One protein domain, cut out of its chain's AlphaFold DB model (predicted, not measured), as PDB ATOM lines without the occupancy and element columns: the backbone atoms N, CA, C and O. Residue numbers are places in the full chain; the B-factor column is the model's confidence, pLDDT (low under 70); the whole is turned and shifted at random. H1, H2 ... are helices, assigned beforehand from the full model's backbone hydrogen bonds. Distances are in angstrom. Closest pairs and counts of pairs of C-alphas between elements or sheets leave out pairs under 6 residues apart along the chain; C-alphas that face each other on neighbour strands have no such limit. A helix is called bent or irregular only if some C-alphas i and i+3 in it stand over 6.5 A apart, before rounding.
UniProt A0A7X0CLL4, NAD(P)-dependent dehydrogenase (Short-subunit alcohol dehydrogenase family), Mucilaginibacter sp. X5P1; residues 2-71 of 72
ATOM      1  N   LYS A   2     145.043 137.303 151.840       93.56
ATOM      2  CA  LYS A   2     143.672 136.742 151.800       93.56
ATOM      3  C   LYS A   2     143.236 136.188 150.432       93.56
ATOM      4  O   LYS A   2     142.669 135.108 150.405       93.56
ATOM      5  N   ALA A   3     143.635 136.810 149.320       96.06
ATOM      6  CA  ALA A   3     143.347 136.297 147.970       96.06
ATOM      7  C   ALA A   3     143.889 134.874 147.696       96.06
ATOM      8  O   ALA A   3     143.342 134.142 146.874       96.06
ATOM      9  N   ALA A   4     144.958 134.454 148.389       97.38
ATOM     10  CA  ALA A   4     145.471 133.090 148.263       97.38
ATOM     11  C   ALA A   4     144.494 132.055 148.842       97.38
ATOM     12  O   ALA A   4     144.424 130.946 148.322       97.38
ATOM     13  N   ILE A   5     143.717 132.428 149.867       97.31
ATOM     14  CA  ILE A   5     142.686 131.565 150.454       97.31
ATOM     15  C   ILE A   5     141.572 131.311 149.440       97.31
ATOM     16  O   ILE A   5     141.184 130.164 149.276       97.31
ATOM     17  N   ASP A   6     141.136 132.319 148.682       96.38
ATOM     18  CA  ASP A   6     140.100 132.120 147.657       96.38
ATOM     19  C   ASP A   6     140.570 131.179 146.545       96.38
ATOM     20  O   ASP A   6     139.824 130.320 146.074       96.38
ATOM     21  N   SER A   7     141.836 131.305 146.135       97.81
ATOM     22  CA  SER A   7     142.425 130.368 145.180       97.81
ATOM     23  C   SER A   7     142.486 128.952 145.758       97.81
ATOM     24  O   SER A   7     142.010 128.009 145.128       97.81
ATOM     25  N   LEU A   8     143.004 128.810 146.982       98.06
ATOM     26  CA  LEU A   8     143.112 127.532 147.678       98.06
ATOM     27  C   LEU A   8     141.748 126.847 147.836       98.06
ATOM     28  O   LEU A   8     141.626 125.676 147.488       98.06
ATOM     29  N   SER A   9     140.724 127.568 148.297       97.94
ATOM     30  CA  SER A   9     139.378 127.027 148.499       97.94
ATOM     31  C   SER A   9     138.781 126.471 147.204       97.94
ATOM     32  O   SER A   9     138.180 125.400 147.232       97.94
ATOM     33  N   ARG A  10     139.015 127.120 146.051       98.00
ATOM     34  CA  ARG A  10     138.569 126.605 144.741       98.00
ATOM     35  C   ARG A  10     139.237 125.282 144.370       98.00
ATOM     36  O   ARG A  10     138.551 124.355 143.945       98.00
ATOM     37  N   TYR A  11     140.553 125.174 144.551       98.50
ATOM     38  CA  TYR A  11     141.268 123.924 144.266       98.50
ATOM     39  C   TYR A  11     140.897 122.808 145.248       98.50
ATOM     40  O   TYR A  11     140.740 121.662 144.837       98.50
ATOM     41  N   GLN A  12     140.684 123.131 146.525       98.69
ATOM     42  CA  GLN A  12     140.213 122.164 147.517       98.69
ATOM     43  C   GLN A  12     138.808 121.645 147.192       98.69
ATOM     44  O   GLN A  12     138.571 120.444 147.295       98.69
ATOM     45  N   ALA A  13     137.889 122.519 146.772       98.56
ATOM     46  CA  ALA A  13     136.550 122.110 146.357       98.56
ATOM     47  C   ALA A  13     136.595 121.141 145.163       98.56
ATOM     48  O   ALA A  13     135.894 120.129 145.166       98.56
ATOM     49  N   LEU A  14     137.454 121.420 144.173       98.44
ATOM     50  CA  LEU A  14     137.651 120.550 143.013       98.44
ATOM     51  C   LEU A  14     138.201 119.171 143.414       98.44
ATOM     52  O   LEU A  14     137.651 118.149 143.014       98.44
ATOM     53  N   GLU A  15     139.253 119.143 144.230       98.56
ATOM     54  CA  GLU A  15     139.947 117.910 144.619       98.56
ATOM     55  C   GLU A  15     139.089 117.015 145.530       98.56
ATOM     56  O   GLU A  15     139.060 115.788 145.402       98.56
ATOM     57  N   LEU A  16     138.361 117.627 146.467       98.69
ATOM     58  CA  LEU A  16     137.634 116.909 147.514       98.69
ATOM     59  C   LEU A  16     136.170 116.618 147.152       98.69
ATOM     60  O   LEU A  16     135.528 115.803 147.822       98.69
ATOM     61  N   GLY A  17     135.644 117.214 146.079       98.56
ATOM     62  CA  GLY A  17     134.250 117.053 145.660       98.56
ATOM     63  C   GLY A  17     133.854 115.599 145.374       98.56
ATOM     64  O   GLY A  17     132.760 115.176 145.744       98.56
ATOM     65  N   SER A  18     134.769 114.788 144.826       98.25
ATOM     66  CA  SER A  18     134.557 113.343 144.605       98.25
ATOM     67  C   SER A  18     134.275 112.568 145.902       98.25
ATOM     68  O   SER A  18     133.595 111.541 145.889       98.25
ATOM     69  N   ARG A  19     134.738 113.097 147.041       98.50
ATOM     70  CA  ARG A  19     134.517 112.555 148.388       98.50
ATOM     71  C   ARG A  19     133.290 113.157 149.078       98.50
ATOM     72  O   ARG A  19     133.087 112.911 150.261       98.50
ATOM     73  N   LYS A  20     132.473 113.933 148.354       98.12
ATOM     74  CA  LYS A  20     131.299 114.665 148.866       98.12
ATOM     75  C   LYS A  20     131.642 115.698 149.947       98.12
ATOM     76  O   LYS A  20     130.828 115.970 150.825       98.12
ATOM     77  N   ILE A  21     132.835 116.283 149.876       98.25
ATOM     78  CA  ILE A  21     133.267 117.357 150.774       98.25
ATOM     79  C   ILE A  21     133.139 118.685 150.030       98.25
ATOM     80  O   ILE A  21     133.664 118.841 148.929       98.25
ATOM     81  N   ARG A  22     132.440 119.644 150.641       97.56
ATOM     82  CA  ARG A  22     132.292 121.009 150.124       97.56
ATOM     83  C   ARG A  22     133.322 121.916 150.789       97.56
ATOM     84  O   ARG A  22     133.581 121.775 151.982       97.56
ATOM     85  N   VAL A  23     133.886 122.851 150.030       97.88
ATOM     86  CA  VAL A  23     134.834 123.849 150.539       97.88
ATOM     87  C   VAL A  23     134.460 125.209 149.971       97.88
ATOM     88  O   VAL A  23     134.374 125.366 148.758       97.88
ATOM     89  N   ASN A  24     134.252 126.184 150.853       96.69
ATOM     90  CA  ASN A  24     133.893 127.555 150.506       96.69
ATOM     91  C   ASN A  24     134.737 128.535 151.337       96.69
ATOM     92  O   ASN A  24     135.128 128.215 152.462       96.69
ATOM     93  N   SER A  25     134.978 129.733 150.807       96.12
ATOM     94  CA  SER A  25     135.480 130.885 151.563       96.12
ATOM     95  C   SER A  25     134.405 131.972 151.611       96.12
ATOM     96  O   SER A  25     133.632 132.134 150.669       96.12
ATOM     97  N   ILE A  26     134.336 132.712 152.721       94.94
ATOM     98  CA  ILE A  26     133.427 133.852 152.886       94.94
ATOM     99  C   ILE A  26     134.284 135.097 153.115       94.94
ATOM    100  O   ILE A  26     135.075 135.153 154.059       94.94
ATOM    101  N   ALA A  27     134.135 136.089 152.236       94.06
ATOM    102  CA  ALA A  27     134.835 137.363 152.321       94.06
ATOM    103  C   ALA A  27     133.962 138.392 153.049       94.06
ATOM    104  O   ALA A  27     132.945 138.840 152.526       94.06
ATOM    105  N   LEU A  28     134.362 138.747 154.270       92.94
ATOM    106  CA  LEU A  28     133.645 139.691 155.125       92.94
ATOM    107  C   LEU A  28     134.229 141.101 155.015       92.94
ATOM    108  O   LEU A  28     135.442 141.266 154.871       92.94
ATOM    109  N   GLY A  29     133.352 142.099 155.132       93.81
ATOM    110  CA  GLY A  29     133.730 143.492 155.360       93.81
ATOM    111  C   GLY A  29     133.997 143.783 156.841       93.81
ATOM    112  O   GLY A  29     134.320 142.887 157.621       93.81
ATOM    113  N   ALA A  30     133.846 145.047 157.238       96.19
ATOM    114  CA  ALA A  30     133.927 145.441 158.640       96.19
ATOM    115  C   ALA A  30     132.696 144.959 159.422       96.19
ATOM    116  O   ALA A  30     131.568 145.291 159.055       96.19
ATOM    117  N   ILE A  31     132.929 144.205 160.500       97.00
ATOM    118  CA  ILE A  31     131.886 143.659 161.378       97.00
ATOM    119  C   ILE A  31     132.122 144.140 162.812       97.00
ATOM    120  O   ILE A  31     133.261 144.118 163.292       97.00
ATOM    121  N   GLU A  32     131.056 144.519 163.514       97.06
ATOM    122  CA  GLU A  32     131.083 144.862 164.940       97.06
ATOM    123  C   GLU A  32     131.333 143.619 165.800       97.06
ATOM    124  O   GLU A  32     130.425 142.934 166.263       97.06
ATOM    125  N   THR A  33     132.607 143.307 165.999       96.38
ATOM    126  CA  THR A  33     133.069 142.217 166.861       96.38
ATOM    127  C   THR A  33     134.111 142.747 167.834       96.38
ATOM    128  O   THR A  33     134.632 143.848 167.657       96.38
ATOM    129  N   ASP A  34     134.488 141.935 168.818       96.50
ATOM    130  CA  ASP A  34     135.575 142.273 169.744       96.50
ATOM    131  C   ASP A  34     136.975 142.173 169.102       96.50
ATOM    132  O   ASP A  34     137.990 142.477 169.737       96.50
ATOM    133  N   PHE A  35     137.061 141.787 167.823       93.94
ATOM    134  CA  PHE A  35     138.316 141.768 167.077       93.94
ATOM    135  C   PHE A  35     138.959 143.162 167.032       93.94
ATOM    136  O   PHE A  35     138.286 144.180 166.872       93.94
ATOM    137  N   GLY A  36     140.284 143.215 167.185       92.62
ATOM    138  CA  GLY A  36     141.006 144.487 167.275       92.62
ATOM    139  C   GLY A  36     140.646 145.308 168.521       92.62
ATOM    140  O   GLY A  36     140.771 146.527 168.489       92.62
ATOM    141  N   GLY A  37     140.173 144.657 169.594       96.31
ATOM    142  CA  GLY A  37     139.781 145.319 170.841       96.31
ATOM    143  C   GLY A  37     138.433 146.034 170.761       96.31
ATOM    144  O   GLY A  37     138.231 147.006 171.478       96.31
ATOM    145  N   GLY A  38     137.539 145.599 169.868       97.00
ATOM    146  CA  GLY A  38     136.227 146.224 169.688       97.00
ATOM    147  C   GLY A  38     136.246 147.504 168.856       97.00
ATOM    148  O   GLY A  38     135.250 148.212 168.829       97.00
ATOM    149  N   ALA A  39     137.338 147.817 168.144       97.88
ATOM    150  CA  ALA A  39     137.514 149.107 167.466       97.88
ATOM    151  C   ALA A  39     136.343 149.492 166.541       97.88
ATOM    152  O   ALA A  39     135.874 150.624 166.581       97.88
ATOM    153  N   VAL A  40     135.842 148.548 165.736       97.44
ATOM    154  CA  VAL A  40     134.699 148.792 164.834       97.44
ATOM    155  C   VAL A  40     133.390 148.996 165.612       97.44
ATOM    156  O   VAL A  40     132.544 149.766 165.170       97.44
ATOM    157  N   ARG A  41     133.228 148.336 166.766       97.50
ATOM    158  CA  ARG A  41     132.027 148.397 167.616       97.50
ATOM    159  C   ARG A  41     131.995 149.663 168.484       97.50
ATOM    160  O   ARG A  41     130.958 150.302 168.596       97.50
ATOM    161  N   ASP A  42     133.132 150.034 169.073       97.88
ATOM    162  CA  ASP A  42     133.214 151.030 170.149       97.88
ATOM    163  C   ASP A  42     133.724 152.412 169.690       97.88
ATOM    164  O   ASP A  42     133.430 153.423 170.332       97.88
ATOM    165  N   ILE A  43     134.460 152.509 168.574       98.00
ATOM    166  CA  ILE A  43     134.958 153.794 168.055       98.00
ATOM    167  C   ILE A  43     133.971 154.338 167.018       98.00
ATOM    168  O   ILE A  43     134.051 154.017 165.832       98.00
ATOM    169  N   SER A  44     133.065 155.217 167.461       97.62
ATOM    170  CA  SER A  44     132.019 155.834 166.622       97.62
ATOM    171  C   SER A  44     132.549 156.395 165.296       97.62
ATOM    172  O   SER A  44     131.932 156.185 164.256       97.62
ATOM    173  N   ASP A  45     133.672 157.113 165.306       98.19
ATOM    174  CA  ASP A  45     134.180 157.763 164.089       98.19
ATOM    175  C   ASP A  45     134.721 156.750 163.073       98.19
ATOM    176  O   ASP A  45     134.494 156.901 161.873       98.19
ATOM    177  N   LEU A  46     135.357 155.674 163.550       98.06
ATOM    178  CA  LEU A  46     135.793 154.567 162.702       98.06
ATOM    179  C   LEU A  46     134.589 153.820 162.120       98.06
ATOM    180  O   LEU A  46     134.576 153.513 160.931       98.06
ATOM    181  N   ASN A  47     133.572 153.556 162.941       98.19
ATOM    182  CA  ASN A  47     132.335 152.918 162.502       98.19
ATOM    183  C   ASN A  47     131.646 153.740 161.401       98.19
ATOM    184  O   ASN A  47     131.374 153.213 160.325       98.19
ATOM    185  N   LYS A  48     131.457 155.049 161.624       98.25
ATOM    186  CA  LYS A  48     130.854 155.972 160.647       98.25
ATOM    187  C   LYS A  48     131.638 156.034 159.342       98.25
ATOM    188  O   LYS A  48     131.029 156.032 158.278       98.25
ATOM    189  N   PHE A  49     132.967 156.062 159.419       98.38
ATOM    190  CA  PHE A  49     133.820 156.018 158.234       98.38
ATOM    191  C   PHE A  49     133.654 154.698 157.462       98.38
ATOM    192  O   PHE A  49     133.448 154.697 156.253       98.38
ATOM    193  N   LEU A  50     133.670 153.554 158.147       98.12
ATOM    194  CA  LEU A  50     133.470 152.255 157.497       98.12
ATOM    195  C   LEU A  50     132.056 152.120 156.913       98.12
ATOM    196  O   LEU A  50     131.882 151.538 155.842       98.12
ATOM    197  N   ALA A  51     131.052 152.683 157.584       98.00
ATOM    198  CA  ALA A  51     129.684 152.745 157.095       98.00
ATOM    199  C   ALA A  51     129.556 153.615 155.834       98.00
ATOM    200  O   ALA A  51     128.816 153.227 154.933       98.00
ATOM    201  N   SER A  52     130.288 154.736 155.726       98.06
ATOM    202  CA  SER A  52     130.258 155.590 154.526       98.06
ATOM    203  C   SER A  52     130.903 154.939 153.303       98.06
ATOM    204  O   SER A  52     130.471 155.196 152.184       98.06
ATOM    205  N   GLU A  53     131.895 154.071 153.508       97.81
ATOM    206  CA  GLU A  53     132.530 153.291 152.435       97.81
ATOM    207  C   GLU A  53     131.747 152.012 152.080       97.81
ATOM    208  O   GLU A  53     131.994 151.376 151.053       97.81
ATOM    209  N   THR A  54     130.793 151.603 152.922       97.44
ATOM    210  CA  THR A  54     129.983 150.403 152.698       97.44
ATOM    211  C   THR A  54     128.709 150.764 151.942       97.44
ATOM    212  O   THR A  54     127.925 151.589 152.391       97.44
ATOM    213  N   ALA A  55     128.433 150.084 150.826       97.06
ATOM    214  CA  ALA A  55     127.278 150.387 149.969       97.06
ATOM    215  C   ALA A  55     125.911 150.345 150.690       97.06
ATOM    216  O   ALA A  55     124.984 151.043 150.292       97.06
ATOM    217  N   LEU A  56     125.783 149.542 151.752       95.94
ATOM    218  CA  LEU A  56     124.565 149.449 152.568       95.94
ATOM    219  C   LEU A  56     124.411 150.617 153.567       95.94
ATOM    220  O   LEU A  56     123.397 150.705 154.252       95.94
ATOM    221  N   GLY A  57     125.412 151.496 153.682       97.12
ATOM    222  CA  GLY A  57     125.415 152.632 154.606       97.12
ATOM    223  C   GLY A  57     125.561 152.249 156.081       97.12
ATOM    224  O   GLY A  57     125.277 153.063 156.955       97.12
ATOM    225  N   ARG A  58     125.970 151.009 156.375       97.81
ATOM    226  CA  ARG A  58     126.221 150.492 157.729       97.81
ATOM    227  C   ARG A  58     127.363 149.485 157.722       97.81
ATOM    228  O   ARG A  58     127.596 148.832 156.705       97.81
ATOM    229  N   VAL A  59     128.008 149.300 158.869       97.62
ATOM    230  CA  VAL A  59     128.873 148.137 159.110       97.62
ATOM    231  C   VAL A  59     128.035 146.868 159.316       97.62
ATOM    232  O   VAL A  59     126.824 146.926 159.562       97.62
ATOM    233  N   GLY A  60     128.670 145.707 159.174       96.38
ATOM    234  CA  GLY A  60     128.021 144.423 159.419       96.38
ATOM    235  C   GLY A  60     127.927 144.077 160.906       96.38
ATOM    236  O   GLY A  60     128.727 144.532 161.724       96.38
ATOM    237  N   LEU A  61     126.977 143.210 161.234       95.75
ATOM    238  CA  LEU A  61     126.802 142.589 162.544       95.75
ATOM    239  C   LEU A  61     127.137 141.090 162.465       95.75
ATOM    240  O   LEU A  61     127.057 140.505 161.381       95.75
ATOM    241  N   PRO A  62     127.480 140.427 163.585       94.38
ATOM    242  CA  PRO A  62     127.736 138.983 163.591       94.38
ATOM    243  C   PRO A  62     126.597 138.148 162.981       94.38
ATOM    244  O   PRO A  62     126.849 137.197 162.236       94.38
ATOM    245  N   ASP A  63     125.347 138.545 163.227       93.44
ATOM    246  CA  ASP A  63     124.154 137.843 162.737       93.44
ATOM    247  C   ASP A  63     123.986 137.914 161.211       93.44
ATOM    248  O   ASP A  63     123.419 136.994 160.614       93.44
ATOM    249  N   ASP A  64     124.552 138.934 160.550       93.00
ATOM    250  CA  ASP A  64     124.573 139.011 159.082       93.00
ATOM    251  C   ASP A  64     125.353 137.828 158.473       93.00
ATOM    252  O   ASP A  64     125.142 137.469 157.315       93.00
ATOM    253  N   ILE A  65     126.262 137.212 159.240       92.50
ATOM    254  CA  ILE A  65     127.182 136.176 158.755       92.50
ATOM    255  C   ILE A  65     126.698 134.773 159.118       92.50
ATOM    256  O   ILE A  65     126.857 133.839 158.327       92.50
ATOM    257  N   GLY A  66     126.079 134.609 160.290       90.50
ATOM    258  CA  GLY A  66     125.600 133.304 160.760       90.50
ATOM    259  C   GLY A  66     124.615 132.640 159.790       90.50
ATOM    260  O   GLY A  66     124.700 131.436 159.528       90.50
ATOM    261  N   SER A  67     123.729 133.432 159.180       86.44
ATOM    262  CA  SER A  67     122.785 132.940 158.166       86.44
ATOM    263  C   SER A  67     123.472 132.452 156.884       86.44
ATOM    264  O   SER A  67     123.004 131.506 156.256       86.44
ATOM    265  N   VAL A  68     124.608 133.043 156.505       90.56
ATOM    266  CA  VAL A  68     125.371 132.621 155.324       90.56
ATOM    267  C   VAL A  68     126.077 131.299 155.607       90.56
ATOM    268  O   VAL A  68     125.950 130.356 154.833       90.56
ATOM    269  N   VAL A  69     126.766 131.191 156.748       91.38
ATOM    270  CA  VAL A  69     127.544 129.993 157.120       91.38
ATOM    271  C   VAL A  69     126.674 128.737 157.198       91.38
ATOM    272  O   VAL A  69     127.121 127.653 156.834       91.38
ATOM    273  N   THR A  70     125.424 128.869 157.643       90.25
ATOM    274  CA  THR A  70     124.493 127.736 157.772       90.25
ATOM    275  C   THR A  70     123.949 127.222 156.437       90.25
ATOM    276  O   THR A  70     123.405 126.119 156.400       90.25
ATOM    277  N   ASN A  71     124.129 127.971 155.345       80.62
ATOM    278  CA  ASN A  71     123.538 127.678 154.037       80.62
ATOM    279  C   ASN A  71     124.559 127.469 152.905       80.62
ATOM    280  O   ASN A  71     124.152 127.177 151.779       80.62
TER     281      ASN A  71
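AT A GLANCE: This is residues 2 to 71 of the 72 residues of the protein "NAD(P)-dependent dehydrogenase (Short-subunit alcohol dehydrogenase family)" of Mucilaginibacter sp. X5P1 (UniProt A0A7X0CLL4). Long helix H1 makes one end of a loose, open frame; the extended link, residues 20 to 34, runs from it to H2 and H3, which make a right-angled corner at the other end, and short H4 folds back towards H1 without reaching it. The 70 printed residues, with four named helices and no named strand, are all helix in class, loose with a radius of gyration of the C-alphas of 15.7 A, and span 48 by 25 by 23 A.

IN THESE COORDINATES: H1, residues 2 to 19, is 26.1 A long from C-alpha 2 at (143.672, 136.742, 151.800), with a kink of 32 degrees near residue 13. H2 is residues 35 to 42, 11.0 A; H3, 44 to 53, 14.4 A; H4, 63 to 69, 10.2 A, ending at C-alpha 69 (127.544, 129.993, 157.120). H1 and H2 are irregular: C-alphas 15 and 18 are 7.1 A apart, 37 and 40 8.6 A.

HOW THE PARTS SIT: H1 touches no helix, nor does H4. H2 and H3 touch only at the corner, about perpendicular at 90 degrees; their closest C-alphas, Val 40 and Asn 47, are 5.3 A apart. Every O i to N i+4 pair is within hydrogen-bond range in H3, against 11 of 14 in H1, 1 of 4 in H2 and 1 of 3 in H4; for O i to N i+3, H2 has 2 of 5 and H4 2 of 4.

THE WHOLE: The farthest C-alphas, Ser 18 and Asp 45, are 48.5 A apart. The H1 to H2 link is long; the printed part has no cut, and no printed residue is under 70 in pLDDT.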